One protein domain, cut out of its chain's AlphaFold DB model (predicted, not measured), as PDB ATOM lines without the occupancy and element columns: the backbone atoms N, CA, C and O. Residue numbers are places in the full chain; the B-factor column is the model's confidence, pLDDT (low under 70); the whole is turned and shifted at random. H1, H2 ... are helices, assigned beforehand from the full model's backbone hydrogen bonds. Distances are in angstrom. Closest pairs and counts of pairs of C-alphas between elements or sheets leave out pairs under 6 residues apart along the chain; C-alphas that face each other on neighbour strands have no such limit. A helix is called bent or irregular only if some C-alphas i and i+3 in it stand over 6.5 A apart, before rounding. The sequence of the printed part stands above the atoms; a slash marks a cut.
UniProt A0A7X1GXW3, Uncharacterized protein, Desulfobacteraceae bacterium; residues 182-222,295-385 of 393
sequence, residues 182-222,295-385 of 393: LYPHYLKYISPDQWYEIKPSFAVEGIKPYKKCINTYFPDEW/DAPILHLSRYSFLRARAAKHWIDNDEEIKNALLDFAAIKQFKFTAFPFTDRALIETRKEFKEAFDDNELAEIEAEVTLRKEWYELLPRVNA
ATOM      1  N   LEU A 182     227.023 272.117 268.535       30.73
ATOM      2  CA  LEU A 182     227.504 272.583 269.828       30.73
ATOM      3  C   LEU A 182     229.025 272.562 269.870       30.73
ATOM      4  O   LEU A 182     229.601 272.166 270.866       30.73
ATOM      5  N   TYR A 183     229.676 273.052 268.823       26.53
ATOM      6  CA  TYR A 183     231.016 273.595 268.967       26.53
ATOM      7  C   TYR A 183     231.136 274.807 268.077       26.53
ATOM      8  O   TYR A 183     230.763 274.733 266.899       26.53
ATOM      9  N   PRO A 184     231.659 275.925 268.604       28.58
ATOM     10  CA  PRO A 184     232.124 276.933 267.718       28.58
ATOM     11  C   PRO A 184     233.299 276.287 266.929       28.58
ATOM     12  O   PRO A 184     234.354 276.044 267.480       28.58
ATOM     13  N   HIS A 185     233.064 275.862 265.680       33.38
ATOM     14  CA  HIS A 185     233.421 276.727 264.551       33.38
ATOM     15  C   HIS A 185     234.904 276.516 264.067       33.38
ATOM     16  O   HIS A 185     235.311 277.000 263.011       33.38
ATOM     17  N   TYR A 186     235.622 275.533 264.641       29.67
ATOM     18  CA  TYR A 186     236.397 274.633 263.773       29.67
ATOM     19  C   TYR A 186     235.377 273.843 262.968       29.67
ATOM     20  O   TYR A 186     234.613 273.073 263.545       29.67
ATOM     21  N   LEU A 187     235.423 274.011 261.650       34.16
ATOM     22  CA  LEU A 187     234.784 273.167 260.660       34.16
ATOM     23  C   LEU A 187     233.367 273.602 260.205       34.16
ATOM     24  O   LEU A 187     232.358 273.412 260.874       34.16
ATOM     25  N   LYS A 188     233.266 273.957 258.919       36.31
ATOM     26  CA  LYS A 188     232.130 273.596 258.040       36.31
ATOM     27  C   LYS A 188     232.019 272.067 257.822       36.31
ATOM     28  O   LYS A 188     231.474 271.623 256.819       36.31
ATOM     29  N   TYR A 189     232.557 271.280 258.746       45.56
ATOM     30  CA  TYR A 189     232.666 269.834 258.700       45.56
ATOM     31  C   TYR A 189     231.852 269.285 259.862       45.56
ATOM     32  O   TYR A 189     231.709 269.905 260.914       45.56
ATOM     33  N   ILE A 190     231.337 268.084 259.661       48.47
ATOM     34  CA  ILE A 190     230.674 267.310 260.704       48.47
ATOM     35  C   ILE A 190     231.721 267.023 261.780       48.47
ATOM     36  O   ILE A 190     232.788 266.479 261.465       48.47
ATOM     37  N   SER A 191     231.447 267.429 263.017       54.38
ATOM     38  CA  SER A 191     232.379 267.265 264.129       54.38
ATOM     39  C   SER A 191     232.617 265.774 264.413       54.38
ATOM     40  O   SER A 191     231.750 264.964 264.085       54.38
ATOM     41  N   PRO A 192     233.783 265.362 264.954       56.97
ATOM     42  CA  PRO A 192     234.082 263.946 265.206       56.97
ATOM     43  C   PRO A 192     233.000 263.209 265.999       56.97
ATOM     44  O   PRO A 192     232.682 262.068 265.694       56.97
ATOM     45  N   ASP A 193     232.370 263.897 266.948       55.16
ATOM     46  CA  ASP A 193     231.237 263.413 267.733       55.16
ATOM     47  C   ASP A 193     229.951 263.227 266.926       55.16
ATOM     48  O   ASP A 193     229.033 262.630 267.447       55.16
ATOM     49  N   GLN A 194     229.861 263.703 265.685       60.78
ATOM     50  CA  GLN A 194     228.727 263.511 264.773       60.78
ATOM     51  C   GLN A 194     229.060 262.541 263.626       60.78
ATOM     52  O   GLN A 194     228.248 262.324 262.723       60.78
ATOM     53  N   TRP A 195     230.260 261.950 263.610       67.94
ATOM     54  CA  TRP A 195     230.673 261.039 262.537       67.94
ATOM     55  C   TRP A 195     229.845 259.753 262.504       67.94
ATOM     56  O   TRP A 195     229.624 259.210 261.416       67.94
ATOM     57  N   TYR A 196     229.288 259.337 263.646       64.06
ATOM     58  CA  TYR A 196     228.345 258.222 263.735       64.06
ATOM     59  C   TYR A 196     227.128 258.393 262.798       64.06
ATOM     60  O   TYR A 196     226.583 257.404 262.293       64.06
ATOM     61  N   GLU A 197     226.727 259.638 262.497       70.56
ATOM     62  CA  GLU A 197     225.591 259.974 261.621       70.56
ATOM     63  C   GLU A 197     225.883 259.703 260.137       70.56
ATOM     64  O   GLU A 197     224.970 259.621 259.307       70.56
ATOM     65  N   ILE A 198     227.157 259.522 259.777       76.69
ATOM     66  CA  ILE A 198     227.585 259.304 258.399       76.69
ATOM     67  C   ILE A 198     227.278 257.857 258.010       76.69
ATOM     68  O   ILE A 198     227.980 256.906 258.370       76.69
ATOM     69  N   LYS A 199     226.209 257.674 257.231       82.12
ATOM     70  CA  LYS A 199     225.863 256.368 256.656       82.12
ATOM     71  C   LYS A 199     226.954 255.901 255.678       82.12
ATOM     72  O   LYS A 199     227.528 256.735 254.971       82.12
ATOM     73  N   PRO A 200     227.193 254.583 255.548       85.56
ATOM     74  CA  PRO A 200     228.126 254.035 254.559       85.56
ATOM     75  C   PRO A 200     227.915 254.556 253.127       85.56
ATOM     76  O   PRO A 200     228.877 254.878 252.434       85.56
ATOM     77  N   SER A 201     226.658 254.733 252.709       86.25
ATOM     78  CA  SER A 201     226.303 255.310 251.405       86.25
ATOM     79  C   SER A 201     226.779 256.753 251.229       86.25
ATOM     80  O   SER A 201     227.242 257.131 250.155       86.25
ATOM     81  N   PHE A 202     226.704 257.561 252.288       88.75
ATOM     82  CA  PHE A 202     227.154 258.952 252.270       88.75
ATOM     83  C   PHE A 202     228.681 259.009 252.242       88.75
ATOM     84  O   PHE A 202     229.251 259.798 251.492       88.75
ATOM     85  N   ALA A 203     229.342 258.118 252.987       87.62
ATOM     86  CA  ALA A 203     230.797 258.001 253.001       87.62
ATOM     87  C   ALA A 203     231.378 257.636 251.621       87.62
ATOM     88  O   ALA A 203     232.419 258.171 251.238       87.62
ATOM     89  N   VAL A 204     230.691 256.799 250.829       89.94
ATOM     90  CA  VAL A 204     231.104 256.463 249.448       89.94
ATOM     91  C   VAL A 204     231.141 257.687 248.529       89.94
ATOM     92  O   VAL A 204     231.972 257.754 247.620       89.94
ATOM     93  N   GLU A 205     230.265 258.665 248.740       89.94
ATOM     94  CA  GLU A 205     230.302 259.921 247.989       89.94
ATOM     95  C   GLU A 205     231.289 260.921 248.600       89.94
ATOM     96  O   GLU A 205     232.096 261.491 247.863       89.94
ATOM     97  N   GLY A 206     231.287 261.065 249.929       87.69
ATOM     98  CA  GLY A 206     232.150 261.991 250.668       87.69
ATOM     99  C   GLY A 206     233.644 261.695 250.524       87.69
ATOM    100  O   GLY A 206     234.458 262.605 250.552       87.69
ATOM    101  N   ILE A 207     234.041 260.447 250.273       91.06
ATOM    102  CA  ILE A 207     235.456 260.111 250.072       91.06
ATOM    103  C   ILE A 207     236.014 260.526 248.697       91.06
ATOM    104  O   ILE A 207     237.229 260.666 248.525       91.06
ATOM    105  N   LYS A 208     235.161 260.706 247.680       91.06
ATOM    106  CA  LYS A 208     235.608 260.934 246.291       91.06
ATOM    107  C   LYS A 208     236.543 262.140 246.127       91.06
ATOM    108  O   LYS A 208     237.497 262.000 245.363       91.06
ATOM    109  N   PRO A 209     236.326 263.290 246.792       89.25
ATOM    110  CA  PRO A 209     237.250 264.419 246.731       89.25
ATOM    111  C   PRO A 209     238.659 264.064 247.218       89.25
ATOM    112  O   PRO A 209     239.626 264.346 246.514       89.25
ATOM    113  N   TYR A 210     238.783 263.350 248.343       88.88
ATOM    114  CA  TYR A 210     240.079 262.932 248.892       88.88
ATOM    115  C   TYR A 210     240.834 261.965 247.973       88.88
ATOM    116  O   TYR A 210     242.040 262.101 247.783       88.88
ATOM    117  N   LYS A 211     240.133 261.031 247.316       88.12
ATOM    118  CA  LYS A 211     240.752 260.114 246.338       88.12
ATOM    119  C   LYS A 211     241.379 260.828 245.132       88.12
ATOM    120  O   LYS A 211     242.160 260.220 244.415       88.12
ATOM    121  N   LYS A 212     241.041 262.100 244.878       84.88
ATOM    122  CA  LYS A 212     241.671 262.900 243.810       84.88
ATOM    123  C   LYS A 212     243.034 263.472 244.225       84.88
ATOM    124  O   LYS A 212     243.762 263.937 243.351       84.88
ATOM    125  N   CYS A 213     243.355 263.513 245.522       80.06
ATOM    126  CA  CYS A 213     244.595 264.094 246.049       80.06
ATOM    127  C   CYS A 213     245.449 263.117 246.876       80.06
ATOM    128  O   CYS A 213     246.641 263.366 247.031       80.06
ATOM    129  N   ILE A 214     244.889 261.999 247.347       82.50
ATOM    130  CA  ILE A 214     245.603 260.959 248.099       82.50
ATOM    131  C   ILE A 214     245.581 259.651 247.301       82.50
ATOM    132  O   ILE A 214     244.524 259.049 247.127       82.50
ATOM    133  N   ASN A 215     246.756 259.193 246.855       66.12
ATOM    134  CA  ASN A 215     246.906 257.977 246.041       66.12
ATOM    135  C   ASN A 215     247.726 256.860 246.720       66.12
ATOM    136  O   ASN A 215     247.828 255.766 246.171       66.12
ATOM    137  N   THR A 216     248.343 257.123 247.879       65.69
ATOM    138  CA  THR A 216     249.323 256.234 248.534       65.69
ATOM    139  C   THR A 216     249.218 256.273 250.061       65.69
ATOM    140  O   THR A 216     248.554 257.144 250.622       65.69
ATOM    141  N   TYR A 217     249.910 255.337 250.726       63.75
ATOM    142  CA  TYR A 217     250.136 255.326 252.175       63.75
ATOM    143  C   TYR A 217     251.006 256.529 252.570       63.75
ATOM    144  O   TYR A 217     252.228 256.489 252.419       63.75
ATOM    145  N   PHE A 218     250.347 257.603 253.007       70.62
ATOM    146  CA  PHE A 218     250.890 258.953 253.188       70.62
ATOM    147  C   PHE A 218     251.499 259.588 251.922       70.62
ATOM    148  O   PHE A 218     251.949 258.898 251.003       70.62
ATOM    149  N   PRO A 219     251.514 260.924 251.844       75.31
ATOM    150  CA  PRO A 219     252.176 261.642 250.765       75.31
ATOM    151  C   PRO A 219     253.642 261.911 251.101       75.31
ATOM    152  O   PRO A 219     253.993 262.235 252.241       75.31
ATOM    153  N   ASP A 220     254.495 261.835 250.082       80.81
ATOM    154  CA  ASP A 220     255.913 262.170 250.206       80.81
ATOM    155  C   ASP A 220     256.097 263.657 250.578       80.81
ATOM    156  O   ASP A 220     257.048 264.018 251.269       80.81
ATOM    157  N   GLU A 221     255.161 264.529 250.194       83.56
ATOM    158  CA  GLU A 221     255.151 265.948 250.553       83.56
ATOM    159  C   GLU A 221     255.148 266.163 252.070       83.56
ATOM    160  O   GLU A 221     255.914 266.984 252.580       83.56
ATOM    161  N   TRP A 222     254.336 265.396 252.806       85.12
ATOM    162  CA  TRP A 222     254.275 265.498 254.263       85.12
ATOM    163  C   TRP A 222     255.585 265.034 254.907       85.12
ATOM    164  O   TRP A 222     256.131 265.728 255.766       85.12
ATOM    165  N   ASP A 295     249.091 269.000 262.809       75.44
ATOM    166  CA  ASP A 295     247.669 268.993 263.163       75.44
ATOM    167  C   ASP A 295     246.744 269.000 261.945       75.44
ATOM    168  O   ASP A 295     245.883 268.127 261.835       75.44
ATOM    169  N   ALA A 296     246.948 269.918 260.996       76.38
ATOM    170  CA  ALA A 296     246.109 269.999 259.800       76.38
ATOM    171  C   ALA A 296     246.148 268.697 258.959       76.38
ATOM    172  O   ALA A 296     245.086 268.105 258.737       76.38
ATOM    173  N   PRO A 297     247.326 268.163 258.564       80.88
ATOM    174  CA  PRO A 297     247.426 266.840 257.946       80.88
ATOM    175  C   PRO A 297     246.743 265.720 258.736       80.88
ATOM    176  O   PRO A 297     245.994 264.933 258.160       80.88
ATOM    177  N   ILE A 298     246.975 265.647 260.050       83.31
ATOM    178  CA  ILE A 298     246.420 264.604 260.921       83.31
ATOM    179  C   ILE A 298     244.889 264.634 260.894       83.31
ATOM    180  O   ILE A 298     244.255 263.584 260.770       83.31
ATOM    181  N   LEU A 299     244.281 265.817 260.981       79.31
ATOM    182  CA  LEU A 299     242.827 265.971 260.965       79.31
ATOM    183  C   LEU A 299     242.219 265.543 259.621       79.31
ATOM    184  O   LEU A 299     241.257 264.772 259.600       79.31
ATOM    185  N   HIS A 300     242.805 265.957 258.494       83.00
ATOM    186  CA  HIS A 300     242.315 265.548 257.172       83.00
ATOM    187  C   HIS A 300     242.491 264.052 256.920       83.00
ATOM    188  O   HIS A 300     241.567 263.383 256.454       83.00
ATOM    189  N   LEU A 301     243.668 263.513 257.236       85.31
ATOM    190  CA  LEU A 301     243.977 262.111 256.992       85.31
ATOM    191  C   LEU A 301     243.176 261.191 257.920       85.31
ATOM    192  O   LEU A 301     242.700 260.154 257.470       85.31
ATOM    193  N   SER A 302     242.941 261.583 259.177       83.19
ATOM    194  CA  SER A 302     242.085 260.815 260.094       83.19
ATOM    195  C   SER A 302     240.631 260.784 259.622       83.19
ATOM    196  O   SER A 302     240.029 259.709 259.580       83.19
ATOM    197  N   ARG A 303     240.089 261.924 259.164       83.12
ATOM    198  CA  ARG A 303     238.764 261.993 258.525       83.12
ATOM    199  C   ARG A 303     238.699 261.122 257.274       83.12
ATOM    200  O   ARG A 303     237.733 260.386 257.086       83.12
ATOM    201  N   TYR A 304     239.724 261.175 256.428       87.75
ATOM    202  CA  TYR A 304     239.803 260.348 255.228       87.75
ATOM    203  C   TYR A 304     239.805 258.848 255.560       87.75
ATOM    204  O   TYR A 304     238.999 258.105 254.996       87.75
ATOM    205  N   SER A 305     240.637 258.407 256.509       86.19
ATOM    206  CA  SER A 305     240.661 257.021 256.993       86.19
ATOM    207  C   SER A 305     239.302 256.590 257.547       86.19
ATOM    208  O   SER A 305     238.820 255.506 257.222       86.19
ATOM    209  N   PHE A 306     238.634 257.447 258.321       86.25
ATOM    210  CA  PHE A 306     237.288 257.160 258.814       86.25
ATOM    211  C   PHE A 306     236.290 256.949 257.665       86.25
ATOM    212  O   PHE A 306     235.597 255.929 257.614       86.25
ATOM    213  N   LEU A 307     236.250 257.869 256.696       86.94
ATOM    214  CA  LEU A 307     235.352 257.770 255.543       86.94
ATOM    215  C   LEU A 307     235.643 256.526 254.695       86.94
ATOM    216  O   LEU A 307     234.699 255.909 254.206       86.94
ATOM    217  N   ARG A 308     236.913 256.120 254.551       88.25
ATOM    218  CA  ARG A 308     237.300 254.867 253.877       88.25
ATOM    219  C   ARG A 308     236.679 253.653 254.545       88.25
ATOM    220  O   ARG A 308     235.982 252.890 253.878       88.25
ATOM    221  N   ALA A 309     236.896 253.510 255.848       84.81
ATOM    222  CA  ALA A 309     236.363 252.390 256.612       84.81
ATOM    223  C   ALA A 309     234.832 252.358 256.568       84.81
ATOM    224  O   ALA A 309     234.232 251.307 256.370       84.81
ATOM    225  N   ARG A 310     234.183 253.521 256.698       85.19
ATOM    226  CA  ARG A 310     232.720 253.614 256.667       85.19
ATOM    227  C   ARG A 310     232.154 253.300 255.283       85.19
ATOM    228  O   ARG A 310     231.168 252.576 255.180       85.19
ATOM    229  N   ALA A 311     232.781 253.803 254.220       87.00
ATOM    230  CA  ALA A 311     232.395 253.541 252.834       87.00
ATOM    231  C   ALA A 311     232.534 252.056 252.460       87.00
ATOM    232  O   ALA A 311     231.694 251.520 251.736       87.00
ATOM    233  N   ALA A 312     233.560 251.385 252.986       85.94
ATOM    234  CA  ALA A 312     233.796 249.959 252.785       85.94
ATOM    235  C   ALA A 312     232.700 249.058 253.391       85.94
ATOM    236  O   ALA A 312     232.639 247.889 253.035       85.94
ATOM    237  N   LYS A 313     231.795 249.607 254.218       81.69
ATOM    238  CA  LYS A 313     230.602 248.922 254.750       81.69
ATOM    239  C   LYS A 313     229.320 249.155 253.924       81.69
ATOM    240  O   LYS A 313     228.229 248.830 254.380       81.69
ATOM    241  N   HIS A 314     229.383 249.798 252.746       78.00
ATOM    242  CA  HIS A 314     228.166 250.237 252.034       78.00
ATOM    243  C   HIS A 314     227.360 249.107 251.376       78.00
ATOM    244  O   HIS A 314     226.130 249.143 251.435       78.00
ATOM    245  N   TRP A 315     228.023 248.143 250.737       60.28
ATOM    246  CA  TRP A 315     227.352 247.114 249.929       60.28
ATOM    247  C   TRP A 315     227.610 245.693 250.442       60.28
ATOM    248  O   TRP A 315     226.696 244.876 250.451       60.28
ATOM    249  N   ILE A 316     228.847 245.423 250.866       73.12
ATOM    250  CA  ILE A 316     229.359 244.210 251.519       73.12
ATOM    251  C   ILE A 316     230.512 244.693 252.403       73.12
ATOM    252  O   ILE A 316     231.216 245.610 251.977       73.12
ATOM    253  N   ASP A 317     230.707 244.101 253.582       75.12
ATOM    254  CA  ASP A 317     231.878 244.383 254.413       75.12
ATOM    255  C   ASP A 317     233.156 244.007 253.643       75.12
ATOM    256  O   ASP A 317     233.438 242.838 253.383       75.12
ATOM    257  N   ASN A 318     233.890 245.022 253.181       82.00
ATOM    258  CA  ASN A 318     235.188 244.844 252.539       82.00
ATOM    259  C   ASN A 318     236.290 244.938 253.598       82.00
ATOM    260  O   ASN A 318     236.887 245.999 253.793       82.00
ATOM    261  N   ASP A 319     236.541 243.817 254.274       81.00
ATOM    262  CA  ASP A 319     237.485 243.718 255.394       81.00
ATOM    263  C   ASP A 319     238.894 244.218 255.043       81.00
ATOM    264  O   ASP A 319     239.557 244.832 255.876       81.00
ATOM    265  N   GLU A 320     239.345 244.031 253.798       83.19
ATOM    266  CA  GLU A 320     240.661 244.492 253.340       83.19
ATOM    267  C   GLU A 320     240.746 246.025 253.278       83.19
ATOM    268  O   GLU A 320     241.688 246.624 253.799       83.19
ATOM    269  N   GLU A 321     239.751 246.688 252.681       83.75
ATOM    270  CA  GLU A 321     239.708 248.156 252.640       83.75
ATOM    271  C   GLU A 321     239.576 248.760 254.035       83.75
ATOM    272  O   GLU A 321     240.154 249.817 254.309       83.75
ATOM    273  N   ILE A 322     238.850 248.088 254.930       81.31
ATOM    274  CA  ILE A 322     238.723 248.566 256.296       81.31
ATOM    275  C   ILE A 322     240.030 248.372 257.073       81.31
ATOM    276  O   ILE A 322     240.494 249.319 257.712       81.31
ATOM    277  N   LYS A 323     240.680 247.207 256.956       80.44
ATOM    278  CA  LYS A 323     242.010 246.962 257.529       80.44
ATOM    279  C   LYS A 323     243.018 248.009 257.047       80.44
ATOM    280  O   LYS A 323     243.737 248.582 257.861       80.44
ATOM    281  N   ASN A 324     243.025 248.328 255.753       82.12
ATOM    282  CA  ASN A 324     243.900 249.361 255.192       82.12
ATOM    283  C   ASN A 324     243.605 250.760 255.760       82.12
ATOM    284  O   ASN A 324     244.528 251.501 256.089       82.12
ATOM    285  N   ALA A 325     242.331 251.124 255.926       84.69
ATOM    286  CA  ALA A 325     241.949 252.394 256.538       84.69
ATOM    287  C   ALA A 325     242.384 252.499 258.015       84.69
ATOM    288  O   ALA A 325     242.816 253.565 258.460       84.69
ATOM    289  N   LEU A 326     242.304 251.393 258.759       81.38
ATOM    290  CA  LEU A 326     242.773 251.303 260.142       81.38
ATOM    291  C   LEU A 326     244.301 251.373 260.238       81.38
ATOM    292  O   LEU A 326     244.811 252.068 261.115       81.38
ATOM    293  N   LEU A 327     245.030 250.723 259.324       81.12
ATOM    294  CA  LEU A 327     246.491 250.827 259.227       81.12
ATOM    295  C   LEU A 327     246.942 252.268 258.949       81.12
ATOM    296  O   LEU A 327     247.911 252.728 259.557       81.12
ATOM    297  N   ASP A 328     246.245 252.994 258.067       82.12
ATOM    298  CA  ASP A 328     246.499 254.421 257.825       82.12
ATOM    299  C   ASP A 328     246.277 255.231 259.113       82.12
ATOM    300  O   ASP A 328     247.140 255.999 259.537       82.12
ATOM    301  N   PHE A 329     245.139 255.029 259.786       85.25
ATOM    302  CA  PHE A 329     244.814 255.751 261.017       85.25
ATOM    303  C   PHE A 329     245.811 255.475 262.151       85.25
ATOM    304  O   PHE A 329     246.268 256.396 262.836       85.25
ATOM    305  N   ALA A 330     246.185 254.213 262.341       80.06
ATOM    306  CA  ALA A 330     247.132 253.801 263.363       80.06
ATOM    307  C   ALA A 330     248.534 254.395 263.127       80.06
ATOM    308  O   ALA A 330     249.223 254.741 264.091       80.06
ATOM    309  N   ALA A 331     248.932 254.607 261.871       79.31
ATOM    310  CA  ALA A 331     250.148 255.343 261.547       79.31
ATOM    311  C   ALA A 331     250.051 256.850 261.817       79.31
ATOM    312  O   ALA A 331     250.987 257.410 262.388       79.31
ATOM    313  N   ILE A 332     248.926 257.507 261.503       81.75
ATOM    314  CA  ILE A 332     248.694 258.925 261.854       81.75
ATOM    315  C   ILE A 332     248.845 259.125 263.367       81.75
ATOM    316  O   ILE A 332     249.488 260.066 263.835       81.75
ATOM    317  N   LYS A 333     248.304 258.190 264.151       77.06
ATOM    318  CA  LYS A 333     248.345 258.208 265.617       77.06
ATOM    319  C   LYS A 333     249.769 258.160 266.195       77.06
ATOM    320  O   LYS A 333     249.960 258.581 267.336       77.06
ATOM    321  N   GLN A 334     250.778 257.714 265.440       77.69
ATOM    322  CA  GLN A 334     252.185 257.761 265.878       77.69
ATOM    323  C   GLN A 334     252.700 259.203 266.063       77.69
ATOM    324  O   GLN A 334     253.650 259.425 266.817       77.69
ATOM    325  N   PHE A 335     252.032 260.184 265.446       74.12
ATOM    326  CA  PHE A 335     252.313 261.619 265.572       74.12
ATOM    327  C   PHE A 335     251.478 262.308 266.661       74.12
ATOM    328  O   PHE A 335     251.546 263.519 266.823       74.12
ATOM    329  N   LYS A 336     250.697 261.580 267.470       67.19
ATOM    330  CA  LYS A 336     249.822 262.210 268.481       67.19
ATOM    331  C   LYS A 336     250.565 263.091 269.497       67.19
ATOM    332  O   LYS A 336     250.003 264.054 269.996       67.19
ATOM    333  N   PHE A 337     251.833 262.789 269.796       66.69
ATOM    334  CA  PHE A 337     252.650 263.581 270.727       66.69
ATOM    335  C   PHE A 337     253.246 264.844 270.088       66.69
ATOM    336  O   PHE A 337     253.877 265.642 270.778       66.69
ATOM    337  N   THR A 338     253.059 265.021 268.779       69.19
ATOM    338  CA  THR A 338     253.504 266.193 268.021       69.19
ATOM    339  C   THR A 338     252.377 267.195 267.803       69.19
ATOM    340  O   THR A 338     252.662 268.306 267.360       69.19
ATOM    341  N   ALA A 339     251.140 266.793 268.100       66.19
ATOM    342  CA  ALA A 339     249.917 267.527 267.839       66.19
ATOM    343  C   ALA A 339     249.395 268.237 269.099       66.19
ATOM    344  O   ALA A 339     249.735 267.893 270.235       66.19
ATOM    345  N   PHE A 340     248.542 269.233 268.898       68.69
ATOM    346  CA  PHE A 340     247.876 269.955 269.971       68.69
ATOM    347  C   PHE A 340     246.810 269.113 270.683       68.69
ATOM    348  O   PHE A 340     246.268 268.162 270.112       68.69
ATOM    349  N   PRO A 341     246.412 269.510 271.911       68.00
ATOM    350  CA  PRO A 341     245.382 268.804 272.673       68.00
ATOM    351  C   PRO A 341     244.048 268.615 271.935       68.00
ATOM    352  O   PRO A 341     243.352 267.630 272.174       68.00
ATOM    353  N   PHE A 342     243.666 269.539 271.045       67.56
ATOM    354  CA  PHE A 342     242.431 269.402 270.265       67.56
ATOM    355  C   PHE A 342     242.550 268.309 269.190       67.56
ATOM    356  O   PHE A 342     241.600 267.555 268.989       67.56
ATOM    357  N   THR A 343     243.715 268.165 268.554       71.19
ATOM    358  CA  THR A 343     243.983 267.097 267.583       71.19
ATOM    359  C   THR A 343     244.094 265.746 268.271       71.19
ATOM    360  O   THR A 343     243.533 264.772 267.782       71.19
ATOM    361  N   ASP A 344     244.736 265.678 269.442       71.00
ATOM    362  CA  ASP A 344     244.751 264.455 270.254       71.00
ATOM    363  C   ASP A 344     243.325 264.034 270.639       71.00
ATOM    364  O   ASP A 344     242.950 262.873 270.482       71.00
ATOM    365  N   ARG A 345     242.470 264.991 271.028       69.44
ATOM    366  CA  ARG A 345     241.043 264.722 271.258       69.44
ATOM    367  C   ARG A 345     240.354 264.194 269.998       69.44
ATOM    368  O   ARG A 345     239.665 263.184 270.085       69.44
ATOM    369  N   ALA A 346     240.556 264.822 268.839       70.12
ATOM    370  CA  ALA A 346     239.969 264.366 267.579       70.12
ATOM    371  C   ALA A 346     240.424 262.945 267.201       70.12
ATOM    372  O   ALA A 346     239.607 262.129 266.773       70.12
ATOM    373  N   LEU A 347     241.700 262.612 267.421       77.69
ATOM    374  CA  LEU A 347     242.233 261.259 267.250       77.69
ATOM    375  C   LEU A 347     241.592 260.264 268.225       77.69
ATOM    376  O   LEU A 347     241.258 259.149 267.832       77.69
ATOM    377  N   ILE A 348     241.403 260.647 269.490       77.94
ATOM    378  CA  ILE A 348     240.731 259.806 270.486       77.94
ATOM    379  C   ILE A 348     239.285 259.527 270.073       77.94
ATOM    380  O   ILE A 348     238.875 258.368 270.108       77.94
ATOM    381  N   GLU A 349     238.529 260.546 269.661       72.62
ATOM    382  CA  GLU A 349     237.141 260.367 269.218       72.62
ATOM    383  C   GLU A 349     237.071 259.522 267.940       72.62
ATOM    384  O   GLU A 349     236.354 258.527 267.907       72.62
ATOM    385  N   THR A 350     237.922 259.797 266.945       75.94
ATOM    386  CA  THR A 350     238.025 258.971 265.727       75.94
ATOM    387  C   THR A 350     238.314 257.503 266.061       75.94
ATOM    388  O   THR A 350     237.752 256.588 265.461       75.94
ATOM    389  N   ARG A 351     239.169 257.249 267.060       77.25
ATOM    390  CA  ARG A 351     239.454 255.891 267.532       77.25
ATOM    391  C   ARG A 351     238.227 255.231 268.157       77.25
ATOM    392  O   ARG A 351     238.051 254.033 267.966       77.25
ATOM    393  N   LYS A 352     237.413 255.963 268.925       73.94
ATOM    394  CA  LYS A 352     236.174 255.408 269.495       73.94
ATOM    395  C   LYS A 352     235.212 254.986 268.389       73.94
ATOM    396  O   LYS A 352     234.709 253.873 268.445       73.94
ATOM    397  N   GLU A 353     235.066 255.803 267.353       71.25
ATOM    398  CA  GLU A 353     234.237 255.475 266.187       71.25
ATOM    399  C   GLU A 353     234.733 254.211 265.456       71.25
ATOM    400  O   GLU A 353     233.939 253.383 265.011       71.25
ATOM    401  N   PHE A 354     236.052 253.993 265.377       73.12
ATOM    402  CA  PHE A 354     236.603 252.739 264.844       73.12
ATOM    403  C   PHE A 354     236.345 251.521 265.740       73.12
ATOM    404  O   PHE A 354     236.152 250.424 265.219       73.12
ATOM    405  N   LYS A 355     236.300 251.694 267.065       69.19
ATOM    406  CA  LYS A 355     236.008 250.613 268.026       69.19
ATOM    407  C   LYS A 355     234.558 250.131 267.982       69.19
ATOM    408  O   LYS A 355     234.270 249.015 268.388       69.19
ATOM    409  N   GLU A 356     233.632 250.939 267.472       62.56
ATOM    410  CA  GLU A 356     232.272 250.461 267.182       62.56
ATOM    411  C   GLU A 356     232.230 249.554 265.941       62.56
ATOM    412  O   GLU A 356     231.244 248.859 265.696       62.56
ATOM    413  N   ALA A 357     233.299 249.562 265.140       57.69
ATOM    414  CA  ALA A 357     233.411 248.819 263.897       57.69
ATOM    415  C   ALA A 357     234.288 247.557 263.986       57.69
ATOM    416  O   ALA A 357     234.084 246.705 263.121       57.69
ATOM    417  N   PHE A 358     235.203 247.461 264.967       62.03
ATOM    418  CA  PHE A 358     236.181 246.377 265.200       62.03
ATOM    419  C   PHE A 358     236.419 246.175 266.695       62.03
ATOM    420  O   PHE A 358     236.351 247.142 267.455       62.03
ATOM    421  N   ASP A 359     236.742 244.952 267.118       68.81
ATOM    422  CA  ASP A 359     237.067 244.700 268.523       68.81
ATOM    423  C   ASP A 359     238.451 245.263 268.924       68.81
ATOM    424  O   ASP A 359     239.310 245.562 268.090       68.81
ATOM    425  N   ASP A 360     238.670 245.454 270.230       66.06
ATOM    426  CA  ASP A 360     239.890 246.073 270.766       66.06
ATOM    427  C   ASP A 360     241.173 245.256 270.522       66.06
ATOM    428  O   ASP A 360     242.253 245.846 270.430       66.06
ATOM    429  N   ASN A 361     241.075 243.930 270.425       71.56
ATOM    430  CA  ASN A 361     242.201 243.050 270.121       71.56
ATOM    431  C   ASN A 361     242.568 243.142 268.640       71.56
ATOM    432  O   ASN A 361     243.744 243.310 268.332       71.56
ATOM    433  N   GLU A 362     241.583 243.133 267.739       67.44
ATOM    434  CA  GLU A 362     241.816 243.329 266.300       67.44
ATOM    435  C   GLU A 362     242.454 244.698 266.028       67.44
ATOM    436  O   GLU A 362     243.426 244.816 265.280       67.44
ATOM    437  N   LEU A 363     241.968 245.745 266.700       69.00
ATOM    438  CA  LEU A 363     242.552 247.078 266.593       69.00
ATOM    439  C   LEU A 363     243.992 247.117 267.137       69.00
ATOM    440  O   LEU A 363     244.839 247.813 266.580       69.00
ATOM    441  N   ALA A 364     244.280 246.393 268.222       70.44
ATOM    442  CA  ALA A 364     245.620 246.312 268.802       70.44
ATOM    443  C   ALA A 364     246.602 245.538 267.908       70.44
ATOM    444  O   ALA A 364     247.757 245.948 267.786       70.44
ATOM    445  N   GLU A 365     246.150 244.463 267.261       73.62
ATOM    446  CA  GLU A 365     246.935 243.713 266.275       73.62
ATOM    447  C   GLU A 365     247.260 244.585 265.058       73.62
ATOM    448  O   GLU A 365     248.420 244.681 264.664       73.62
ATOM    449  N   ILE A 366     246.280 245.328 264.537       71.00
ATOM    450  CA  ILE A 366     246.499 246.283 263.443       71.00
ATOM    451  C   ILE A 366     247.451 247.411 263.867       71.00
ATOM    452  O   ILE A 366     248.353 247.772 263.113       71.00
ATOM    453  N   GLU A 367     247.298 247.959 265.079       68.81
ATOM    454  CA  GLU A 367     248.224 248.958 265.631       68.81
ATOM    455  C   GLU A 367     249.662 248.405 265.748       68.81
ATOM    456  O   GLU A 367     250.617 249.169 265.584       68.81
ATOM    457  N   ALA A 368     249.828 247.098 265.986       66.56
ATOM    458  CA  ALA A 368     251.125 246.421 266.022       66.56
ATOM    459  C   ALA A 368     251.699 246.115 264.624       66.56
ATOM    460  O   ALA A 368     252.919 246.055 264.471       66.56
ATOM    461  N   GLU A 369     250.845 245.950 263.609       67.19
ATOM    462  CA  GLU A 369     251.233 245.729 262.208       67.19
ATOM    463  C   GLU A 369     251.687 247.006 261.483       67.19
ATOM    464  O   GLU A 369     252.302 246.921 260.412       67.19
ATOM    465  N   VAL A 370     251.410 248.191 262.045       67.75
ATOM    466  CA  VAL A 370     251.832 249.468 261.458       67.75
ATOM    467  C   VAL A 370     253.328 249.431 261.189       67.75
ATOM    468  O   VAL A 370     254.147 249.440 262.104       67.75
ATOM    469  N   THR A 371     253.675 249.434 259.907       59.28
ATOM    470  CA  THR A 371     255.053 249.519 259.441       59.28
ATOM    471  C   THR A 371     255.186 250.825 258.674       59.28
ATOM    472  O   THR A 371     254.986 250.875 257.461       59.28
ATOM    473  N   LEU A 372     255.500 251.919 259.373       60.69
ATOM    474  CA  LEU A 372     255.955 253.125 258.679       60.69
ATOM    475  C   LEU A 372     257.226 252.794 257.885       60.69
ATOM    476  O   LEU A 372     258.030 251.944 258.285       60.69
ATOM    477  N   ARG A 373     257.445 253.482 256.758       59.28
ATOM    478  CA  ARG A 373     258.733 253.368 256.063       59.28
ATOM    479  C   ARG A 373     259.852 253.747 257.041       59.28
ATOM    480  O   ARG A 373     259.668 254.630 257.885       59.28
ATOM    481  N   LYS A 374     261.007 253.087 256.935       56.28
ATOM    482  CA  LYS A 374     262.147 253.279 257.848       56.28
ATOM    483  C   LYS A 374     262.504 254.762 258.009       56.28
ATOM    484  O   LYS A 374     262.771 255.218 259.115       56.28
ATOM    485  N   GLU A 375     262.418 255.519 256.923       61.19
ATOM    486  CA  GLU A 375     262.703 256.949 256.867       61.19
ATOM    487  C   GLU A 375     261.759 257.788 257.745       61.19
ATOM    488  O   GLU A 375     262.190 258.767 258.348       61.19
ATOM    489  N   TRP A 376     260.482 257.410 257.855       68.50
ATOM    490  CA  TRP A 376     259.515 258.074 258.736       68.50
ATOM    491  C   TRP A 376     259.761 257.717 260.207       68.50
ATOM    492  O   TRP A 376     259.716 258.595 261.072       68.50
ATOM    493  N   TYR A 377     260.092 256.451 260.497       63.09
ATOM    494  CA  TYR A 377     260.459 256.016 261.849       63.09
ATOM    495  C   TYR A 377     261.701 256.722 262.387       63.09
ATOM    496  O   TYR A 377     261.767 257.000 263.580       63.09
ATOM    497  N   GLU A 378     262.678 257.041 261.540       64.19
ATOM    498  CA  GLU A 378     263.876 257.778 261.962       64.19
ATOM    499  C   GLU A 378     263.571 259.235 262.358       64.19
ATOM    500  O   GLU A 378     264.281 259.816 263.185       64.19
ATOM    501  N   LEU A 379     262.497 259.820 261.814       66.50
ATOM    502  CA  LEU A 379     262.045 261.170 262.159       66.50
ATOM    503  C   LEU A 379     261.181 261.184 263.427       66.50
ATOM    504  O   LEU A 379     261.297 262.116 264.223       66.50
ATOM    505  N   LEU A 380     260.373 260.144 263.662       65.44
ATOM    506  CA  LEU A 380     259.418 260.078 264.776       65.44
ATOM    507  C   LEU A 380     260.017 260.417 266.156       65.44
ATOM    508  O   LEU A 380     259.469 261.299 266.813       65.44
ATOM    509  N   PRO A 381     261.139 259.825 266.618       63.09
ATOM    510  CA  PRO A 381     261.734 260.163 267.914       63.09
ATOM    511  C   PRO A 381     262.175 261.623 268.035       63.09
ATOM    512  O   PRO A 381     262.226 262.149 269.141       63.09
ATOM    513  N   ARG A 382     262.513 262.275 266.916       62.53
ATOM    514  CA  ARG A 382     262.965 263.673 266.902       62.53
ATOM    515  C   ARG A 382     261.792 264.633 267.020       62.53
ATOM    516  O   ARG A 382     261.882 265.606 267.756       62.53
ATOM    517  N   VAL A 383     260.685 264.324 266.349       61.94
ATOM    518  CA  VAL A 383     259.459 265.129 266.421       61.94
ATOM    519  C   VAL A 383     258.707 264.896 267.744       61.94
ATOM    520  O   VAL A 383     258.147 265.839 268.307       61.94
ATOM    521  N   ASN A 384     258.747 263.656 268.255       52.09
ATOM    522  CA  ASN A 384     258.151 263.222 269.527       52.09
ATOM    523  C   ASN A 384     259.042 263.481 270.749       52.09
ATOM    524  O   ASN A 384     258.631 263.163 271.869       52.09
ATOM    525  N   ALA A 385     260.264 263.994 270.567       53.19
ATOM    526  CA  ALA A 385     261.130 264.311 271.692       53.19
ATOM    527  C   ALA A 385     260.370 265.267 272.628       53.19
ATOM    528  O   ALA A 385     259.873 266.297 272.155       53.19
TER     529      ALA A 385
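What this domain is: This is residues 182 to 222 and 295 to 385 of the 393 residues of an uncharacterized protein of Desulfobacteraceae bacterium (UniProt A0A7X1GXW3). Three helices, H4, H5 and H6, form an up-and-down bundle with their centres in a triangle, and the smaller helices are set round it. H1 packs on H6 and H2 on the last residues of H4 on one side, H7 crosses H5, and H8, farthest out, reaches only residues 334 to 338 of H5. The printed part has 132 residues and eight named helices, H1 to H8 in chain order, with no named strand: the class is all helix. It is compact, with a radius of gyration of the C-alphas of 14.5 A, and rounded, spanning 41 by 36 by 31 A.

Where its parts are: Start at Leu 182 and go on to C-alpha 192 at (234.082, 263.946, 265.206), where H1, residues 192 to 197, begins. H2 holds residues 200 to 206 and H3 residues 208 to 211. Beyond the cut, find C-alpha 295 at (247.669, 268.993, 263.163); from there H4 runs to residue 311, 24.1 A. H5, residues 319 to 338, is the longest at 30.4 A, and H6, residues 341 to 355, measures 21.0 A. H7 takes residues 360 to 369, 14.2 A, and H8 residues 374 to 383, 14.9 A, ending with C-alpha 383 at (259.459, 265.129, 266.421). Three helices are irregular: H1, with C-alphas 193 and 196 7.2 A apart; H5, with C-alphas 334 and 337 7.6 A apart; and H8, only just, with C-alphas 378 and 381 6.8 A apart.

How they stand to each other: Look first at the bundle, in which each helix runs against the one before it. H4 and H5, a helical hairpin, touch closest at the C-alphas of Ala 309 and Ile 322, 4.5 A, at a shallow tilt of 17 degrees. H5 and H6, also a hairpin, touch closest at the C-alphas of Lys 336 and Asp 344, 5.8 A. H7 touches H5 with residues 323 to 331 of H5 alone, about perpendicular at 75 degrees, closest at the C-alphas of Ala 330 and Glu 367, 5.5 A. H5 and H8 only just touch, with 3 pairs of C-alphas within 8 A, closest at Thr 338 and Val 383, 6.3 A. H1 touches H6, and the closest C-alphas, of Pro 192 and Glu 349, are 6.2 A apart. H2 touches residues 307 to 311 of H4, closest at the C-alphas of Pro 200 and Ala 311, 4.6 A. H3 is close to H4 but not clearly touching, the closest C-alphas, of Tyr 210 and Tyr 304, being 6.8 A apart. In H4, H6 and H7 every O i to N i+4 pair is within hydrogen-bond range, against 2 of 3 in H2, 11 of 16 in H5, 3 of 6 in H8 and 0 of 2 in H1, where 2 of 3 O i to N i+3 pairs are; H3 is too short for an O i to N i+4 pair.

The domain as a whole: The two C-alphas farthest apart are those of Trp 315 and Ala 385, 43.7 A. Residues 223 to 294 are not printed, and C-alphas 222 and 295 are 11.6 A apart across the cut. Of the links that are printed whole, none is long. The mean pLDDT of the printed part is 71.9, and 54 residues are under 70, among them residues 182 to 196 and 367 to 385.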